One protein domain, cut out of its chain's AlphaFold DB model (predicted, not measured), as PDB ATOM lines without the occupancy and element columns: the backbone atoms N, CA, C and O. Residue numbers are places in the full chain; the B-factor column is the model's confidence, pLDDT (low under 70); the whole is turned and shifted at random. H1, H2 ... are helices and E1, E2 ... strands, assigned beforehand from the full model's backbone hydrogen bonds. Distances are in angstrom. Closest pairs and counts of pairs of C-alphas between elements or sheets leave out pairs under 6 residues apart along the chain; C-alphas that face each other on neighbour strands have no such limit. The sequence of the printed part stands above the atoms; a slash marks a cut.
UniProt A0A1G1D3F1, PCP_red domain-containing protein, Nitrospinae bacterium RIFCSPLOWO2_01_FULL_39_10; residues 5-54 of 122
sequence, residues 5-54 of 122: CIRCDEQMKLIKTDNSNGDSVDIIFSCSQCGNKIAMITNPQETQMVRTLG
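AT A GLANCE: This is residues 5 to 54 of the 122 residues of the protein "PCP_red domain-containing protein" of Nitrospinae bacterium RIFCSPLOWO2_01_FULL_39_10 (UniProt A0A1G1D3F1). A narrow ribbon of three antiparallel strands, E1, E2 and E3, makes the body, with helix H1 beyond one end of the sheet and the first residues, 5 to 12, toward the other end. Residues 48 to 54, of which 48 to 52 belong to H1, stick out free of the rest. The printed part has 50 residues, with three named strands and then one named helix along the chain, and the sheet order is E1, E2, E3; the class is mixed, helices and strands. It is loose, with a radius of gyration of the C-alphas of 13.5 A, and elongated, spanning 38 by 22 by 14 A.

IN THESE COORDINATES: After residues 5 to 12, E1 takes residues 13 to 18, 15.1 A long, with C-alpha 13 at (1.776, -46.805, 35.419). E2 takes residues 25 to 30, 16.4 A long, and E3 residues 37 to 42, 16.1 A long. H1 takes residues 44 to 52, 13.3 A long, with C-alpha 52 at (-10.810, -52.327, 59.665).

HOW THE PARTS SIT: The sheet is a meander, each strand the antiparallel neighbour of the one before, with E1 and E3 as edge strands. The hairpin E1 and E2 has an angle of 156 degrees between directions; N 15 and O 28 are within hydrogen-bond range at 2.8 A. The hairpin E2 and E3 has 162 degrees; N 27 and O 40 are within range at 2.9 A. H1 is not on the sheet: it is apart from E1, and the closest C-alphas of E2 and H1, those of Val 25 and Pro 44, are 7.7 A apart. In H1, 2 of 5 O i to N i+4 pairs and 2 of 6 O i to N i+3 pairs are within range.

THE WHOLE: The C-alphas of Arg 7 and Thr 52 are the two farthest apart, 39.0 A. The printed part has no cut. The link E3 to H1 is tight, and the links E1 to E2 and E2 to E3 are short. The mean pLDDT of the printed part is 71.0, and residues 16 to 26 and 42 to 54 are under 70.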
ATOM      1  N   CYS A   5      -2.682 -40.488  30.273       87.94
ATOM      2  CA  CYS A   5      -1.935 -39.301  29.907       87.94
ATOM      3  C   CYS A   5      -2.536 -38.688  28.639       87.94
ATOM      4  O   CYS A   5      -2.313 -39.202  27.551       87.94
ATOM      5  N   ILE A   6      -3.224 -37.552  28.757       90.00
ATOM      6  CA  ILE A   6      -3.900 -36.884  27.625       90.00
ATOM      7  C   ILE A   6      -2.936 -36.555  26.471       90.00
ATOM      8  O   ILE A   6      -3.323 -36.589  25.311       90.00
ATOM      9  N   ARG A   7      -1.661 -36.264  26.771       85.44
ATOM     10  CA  ARG A   7      -0.659 -35.942  25.739       85.44
ATOM     11  C   ARG A   7      -0.242 -37.141  24.889       85.44
ATOM     12  O   ARG A   7       0.243 -36.940  23.784       85.44
ATOM     13  N   CYS A   8      -0.360 -38.353  25.422       87.06
ATOM     14  CA  CYS A   8       0.155 -39.568  24.787       87.06
ATOM     15  C   CYS A   8      -0.933 -40.617  24.538       87.06
ATOM     16  O   CYS A   8      -0.623 -41.664  23.989       87.06
ATOM     17  N   ASP A   9      -2.161 -40.357  24.993       88.19
ATOM     18  CA  ASP A   9      -3.296 -41.283  24.984       88.19
ATOM     19  C   ASP A   9      -2.968 -42.679  25.558       88.19
ATOM     20  O   ASP A   9      -3.511 -43.703  25.153       88.19
ATOM     21  N   GLU A  10      -2.044 -42.735  26.527       77.69
ATOM     22  CA  GLU A  10      -1.579 -43.986  27.139       77.69
ATOM     23  C   GLU A  10      -1.954 -44.053  28.622       77.69
ATOM     24  O   GLU A  10      -1.893 -43.058  29.357       77.69
ATOM     25  N   GLN A  11      -2.306 -45.252  29.088       82.69
ATOM     26  CA  GLN A  11      -2.565 -45.514  30.498       82.69
ATOM     27  C   GLN A  11      -1.280 -45.356  31.332       82.69
ATOM     28  O   GLN A  11      -0.250 -45.972  31.066       82.69
ATOM     29  N   MET A  12      -1.358 -44.553  32.389       84.44
ATOM     30  CA  MET A  12      -0.251 -44.301  33.305       84.44
ATOM     31  C   MET A  12       0.013 -45.512  34.213       84.44
ATOM     32  O   MET A  12      -0.912 -46.220  34.628       84.44
ATOM     33  N   LYS A  13       1.287 -45.721  34.554       83.44
ATOM     34  CA  LYS A  13       1.776 -46.805  35.419       83.44
ATOM     35  C   LYS A  13       2.043 -46.287  36.830       83.44
ATOM     36  O   LYS A  13       2.523 -45.169  36.985       83.44
ATOM     37  N   LEU A  14       1.749 -47.094  37.847       81.31
ATOM     38  CA  LEU A  14       2.097 -46.801  39.240       81.31
ATOM     39  C   LEU A  14       3.612 -46.983  39.430       81.31
ATOM     40  O   LEU A  14       4.117 -48.070  39.165       81.31
ATOM     41  N   ILE A  15       4.321 -45.942  39.875       78.69
ATOM     42  CA  ILE A  15       5.759 -46.017  40.187       78.69
ATOM     43  C   ILE A  15       5.982 -46.347  41.662       78.69
ATOM     44  O   ILE A  15       6.815 -47.190  41.980       78.69
ATOM     45  N   LYS A  16       5.308 -45.636  42.571       65.88
ATOM     46  CA  LYS A  16       5.641 -45.682  43.998       65.88
ATOM     47  C   LYS A  16       4.401 -45.500  44.859       65.88
ATOM     48  O   LYS A  16       3.549 -44.670  44.544       65.88
ATOM     49  N   THR A  17       4.375 -46.261  45.945       63.69
ATOM     50  CA  THR A  17       3.487 -46.085  47.091       63.69
ATOM     51  C   THR A  17       4.400 -45.854  48.281       63.69
ATOM     52  O   THR A  17       5.061 -46.790  48.729       63.69
ATOM     53  N   ASP A  18       4.538 -44.609  48.721       59.03
ATOM     54  CA  ASP A  18       5.421 -44.286  49.837       59.03
ATOM     55  C   ASP A  18       4.617 -44.139  51.136       59.03
ATOM     56  O   ASP A  18       3.577 -43.489  51.152       59.03
ATOM     57  N   ASN A  19       5.090 -44.800  52.196       56.72
ATOM     58  CA  ASN A  19       4.538 -44.773  53.556       56.72
ATOM     59  C   ASN A  19       5.567 -44.195  54.551       56.72
ATOM     60  O   ASN A  19       5.562 -44.562  55.726       56.72
ATOM     61  N   SER A  20       6.506 -43.353  54.103       55.31
ATOM     62  CA  SER A  20       7.669 -42.973  54.922       55.31
ATOM     63  C   SER A  20       7.331 -42.182  56.185       55.31
ATOM     64  O   SER A  20       8.139 -42.198  57.108       55.31
ATOM     65  N   ASN A  21       6.151 -41.558  56.276       51.88
ATOM     66  CA  ASN A  21       5.779 -40.753  57.442       51.88
ATOM     67  C   ASN A  21       4.561 -41.268  58.227       51.88
ATOM     68  O   ASN A  21       4.048 -40.548  59.074       51.88
ATOM     69  N   GLY A  22       4.071 -42.485  57.954       52.41
ATOM     70  CA  GLY A  22       2.961 -43.117  58.691       52.41
ATOM     71  C   GLY A  22       1.569 -42.489  58.502       52.41
ATOM     72  O   GLY A  22       0.575 -43.208  58.599       52.41
ATOM     73  N   ASP A  23       1.505 -41.202  58.157       51.81
ATOM     74  CA  ASP A  23       0.273 -40.413  58.123       51.81
ATOM     75  C   ASP A  23      -0.244 -40.108  56.712       51.81
ATOM     76  O   ASP A  23      -1.375 -39.672  56.578       51.81
ATOM     77  N   SER A  24       0.499 -40.354  55.634       56.31
ATOM     78  CA  SER A  24      -0.021 -40.169  54.270       56.31
ATOM     79  C   SER A  24       0.587 -41.181  53.312       56.31
ATOM     80  O   SER A  24       1.799 -41.396  53.321       56.31
ATOM     81  N   VAL A  25      -0.259 -41.814  52.493       64.88
ATOM     82  CA  VAL A  25       0.186 -42.701  51.415       64.88
ATOM     83  C   VAL A  25       0.252 -41.887  50.135       64.88
ATOM     84  O   VAL A  25      -0.774 -41.422  49.633       64.88
ATOM     85  N   ASP A  26       1.451 -41.746  49.589       67.56
ATOM     86  CA  ASP A  26       1.636 -41.073  48.309       67.56
ATOM     87  C   ASP A  26       1.640 -42.107  47.189       67.56
ATOM     88  O   ASP A  26       2.556 -42.924  47.077       67.56
ATOM     89  N   ILE A  27       0.604 -42.067  46.350       79.75
ATOM     90  CA  ILE A  27       0.460 -42.928  45.174       79.75
ATOM     91  C   ILE A  27       0.886 -42.126  43.941       79.75
ATOM     92  O   ILE A  27       0.203 -41.182  43.538       79.75
ATOM     93  N   ILE A  28       2.006 -42.502  43.323       82.25
ATOM     94  CA  ILE A  28       2.583 -41.783  42.176       82.25
ATOM     95  C   ILE A  28       2.368 -42.566  40.884       82.25
ATOM     96  O   ILE A  28       2.887 -43.673  40.734       82.25
ATOM     97  N   PHE A  29       1.693 -41.956  39.910       84.94
ATOM     98  CA  PHE A  29       1.564 -42.496  38.556       84.94
ATOM     99  C   PHE A  29       2.442 -41.731  37.567       84.94
ATOM    100  O   PHE A  29       2.565 -40.510  37.652       84.94
ATOM    101  N   SER A  30       2.996 -42.433  36.577       85.62
ATOM    102  CA  SER A  30       3.761 -41.848  35.475       85.62
ATOM    103  C   SER A  30       3.314 -42.334  34.106       85.62
ATOM    104  O   SER A  30       3.008 -43.514  33.924       85.62
ATOM    105  N   CYS A  31       3.379 -41.451  33.118       87.88
ATOM    106  CA  CYS A  31       3.279 -41.818  31.711       87.88
ATOM    107  C   CYS A  31       4.581 -42.471  31.222       87.88
ATOM    108  O   CYS A  31       5.652 -41.890  31.399       87.88
ATOM    109  N   SER A  32       4.487 -43.630  30.561       83.19
ATOM    110  CA  SER A  32       5.652 -44.338  30.001       83.19
ATOM    111  C   SER A  32       6.346 -43.576  28.864       83.19
ATOM    112  O   SER A  32       7.523 -43.810  28.626       83.19
ATOM    113  N   GLN A  33       5.627 -42.697  28.155       80.88
ATOM    114  CA  GLN A  33       6.107 -42.066  26.915       80.88
ATOM    115  C   GLN A  33       6.758 -40.704  27.146       80.88
ATOM    116  O   GLN A  33       7.824 -40.417  26.618       80.88
ATOM    117  N   CYS A  34       6.112 -39.842  27.935       88.44
ATOM    118  CA  CYS A  34       6.578 -38.470  28.164       88.44
ATOM    119  C   CYS A  34       7.061 -38.219  29.596       88.44
ATOM    120  O   CYS A  34       7.435 -37.097  29.929       88.44
ATOM    121  N   GLY A  35       6.996 -39.229  30.469       82.44
ATOM    122  CA  GLY A  35       7.434 -39.119  31.859       82.44
ATOM    123  C   GLY A  35       6.562 -38.224  32.743       82.44
ATOM    124  O   GLY A  35       6.938 -37.989  33.888       82.44
ATOM    125  N   ASN A  36       5.413 -37.731  32.253       86.31
ATOM    126  CA  ASN A  36       4.507 -36.891  33.041       86.31
ATOM    127  C   ASN A  36       4.023 -37.636  34.292       86.31
ATOM    128  O   ASN A  36       3.672 -38.815  34.195       86.31
ATOM    129  N   LYS A  37       3.989 -36.960  35.445       84.56
ATOM    130  CA  LYS A  37       3.695 -37.574  36.748       84.56
ATOM    131  C   LYS A  37       2.513 -36.903  37.424       84.56
ATOM    132  O   LYS A  37       2.339 -35.693  37.323       84.56
ATOM    133  N   ILE A  38       1.746 -37.698  38.153       82.44
ATOM    134  CA  ILE A  38       0.718 -37.229  39.079       82.44
ATOM    135  C   ILE A  38       0.920 -37.948  40.412       82.44
ATOM    136  O   ILE A  38       1.226 -39.141  40.428       82.44
ATOM    137  N   ALA A  39       0.775 -37.221  41.514       77.50
ATOM    138  CA  ALA A  39       0.830 -37.773  42.860       77.50
ATOM    139  C   ALA A  39      -0.532 -37.573  43.524       77.50
ATOM    140  O   ALA A  39      -1.098 -36.481  43.470       77.50
ATOM    141  N   MET A  40      -1.057 -38.637  44.119       74.62
ATOM    142  CA  MET A  40      -2.237 -38.589  44.967       74.62
ATOM    143  C   MET A  40      -1.779 -38.760  46.407       74.62
ATOM    144  O   MET A  40      -1.195 -39.788  46.740       74.62
ATOM    145  N   ILE A  41      -2.062 -37.758  47.230       71.56
ATOM    146  CA  ILE A  41      -1.846 -37.810  48.672       71.56
ATOM    147  C   ILE A  41      -3.121 -38.402  49.268       71.56
ATOM    148  O   ILE A  41      -4.183 -37.783  49.180       71.56
ATOM    149  N   THR A  42      -3.063 -39.609  49.830       68.62
ATOM    150  CA  THR A  42      -4.224 -40.152  50.546       68.62
ATOM    151  C   THR A  42      -4.267 -39.564  51.952       68.62
ATOM    152  O   THR A  42      -3.289 -39.669  52.696       68.62
ATOM    153  N   ASN A  43      -5.408 -38.997  52.338       66.81
ATOM    154  CA  ASN A  43      -5.633 -38.527  53.700       66.81
ATOM    155  C   ASN A  43      -5.699 -39.734  54.670       66.81
ATOM    156  O   ASN A  43      -6.406 -40.711  54.388       66.81
ATOM    157  N   PRO A  44      -5.003 -39.682  55.820       59.91
ATOM    158  CA  PRO A  44      -4.990 -40.766  56.808       59.91
ATOM    159  C   PRO A  44      -6.385 -41.145  57.322       59.91
ATOM    160  O   PRO A  44      -6.637 -42.319  57.604       59.91
ATOM    161  N   GLN A  45      -7.309 -40.180  57.397       58.03
ATOM    162  CA  GLN A  45      -8.647 -40.389  57.965       58.03
ATOM    163  C   GLN A  45      -9.538 -41.297  57.101       58.03
ATOM    164  O   GLN A  45     -10.427 -41.965  57.623       58.03
ATOM    165  N   GLU A  46      -9.272 -41.392  55.796       57.91
ATOM    166  CA  GLU A  46     -10.012 -42.284  54.892       57.91
ATOM    167  C   GLU A  46      -9.437 -43.716  54.915       57.91
ATOM    168  O   GLU A  46     -10.161 -44.706  54.795       57.91
ATOM    169  N   THR A  47      -8.129 -43.853  55.164       58.56
ATOM    170  CA  THR A  47      -7.418 -45.145  55.121       58.56
ATOM    171  C   THR A  47      -7.712 -46.020  56.349       58.56
ATOM    172  O   THR A  47      -7.697 -47.252  56.256       58.56
ATOM    173  N   GLN A  48      -8.025 -45.414  57.501       53.81
ATOM    174  CA  GLN A  48      -8.316 -46.149  58.738       53.81
ATOM    175  C   GLN A  48      -9.610 -46.979  58.643       53.81
ATOM    176  O   GLN A  48      -9.678 -48.086  59.179       53.81
ATOM    177  N   MET A  49     -10.614 -46.499  57.901       55.41
ATOM    178  CA  MET A  49     -11.888 -47.203  57.718       55.41
ATOM    179  C   MET A  49     -11.742 -48.451  56.831       55.41
ATOM    180  O   MET A  49     -12.390 -49.468  57.075       55.41
ATOM    181  N   VAL A  50     -10.838 -48.414  55.847       55.94
ATOM    182  CA  VAL A  50     -10.620 -49.524  54.907       55.94
ATOM    183  C   VAL A  50      -9.793 -50.661  55.522       55.94
ATOM    184  O   VAL A  50     -10.063 -51.829  55.245       55.94
ATOM    185  N   ARG A  51      -8.840 -50.349  56.415       54.84
ATOM    186  CA  ARG A  51      -8.050 -51.369  57.138       54.84
ATOM    187  C   ARG A  51      -8.918 -52.230  58.063       54.84
ATOM    188  O   ARG A  51      -8.729 -53.442  58.116       54.84
ATOM    189  N   THR A  52      -9.899 -51.626  58.737       52.75
ATOM    190  CA  THR A  52     -10.810 -52.327  59.665       52.75
ATOM    191  C   THR A  52     -11.745 -53.305  58.947       52.75
ATOM    192  O   THR A  52     -12.177 -54.292  59.535       52.75
ATOM    193  N   LEU A  53     -12.015 -53.081  57.659       55.62
ATOM    194  CA  LEU A  53     -12.840 -53.968  56.836       55.62
ATOM    195  C   LEU A  53     -12.058 -55.151  56.232       55.62
ATOM    196  O   LEU A  53     -12.623 -55.913  55.453       55.62
ATOM    197  N   GLY A  54     -10.775 -55.332  56.577       49.34
ATOM    198  CA  GLY A  54      -9.977 -56.497  56.165       49.34
ATOM    199  C   GLY A  54      -9.740 -56.607  54.653       49.34
ATOM    200  O   GLY A  54      -9.288 -57.642  54.164       49.34
TER     201      GLY A  54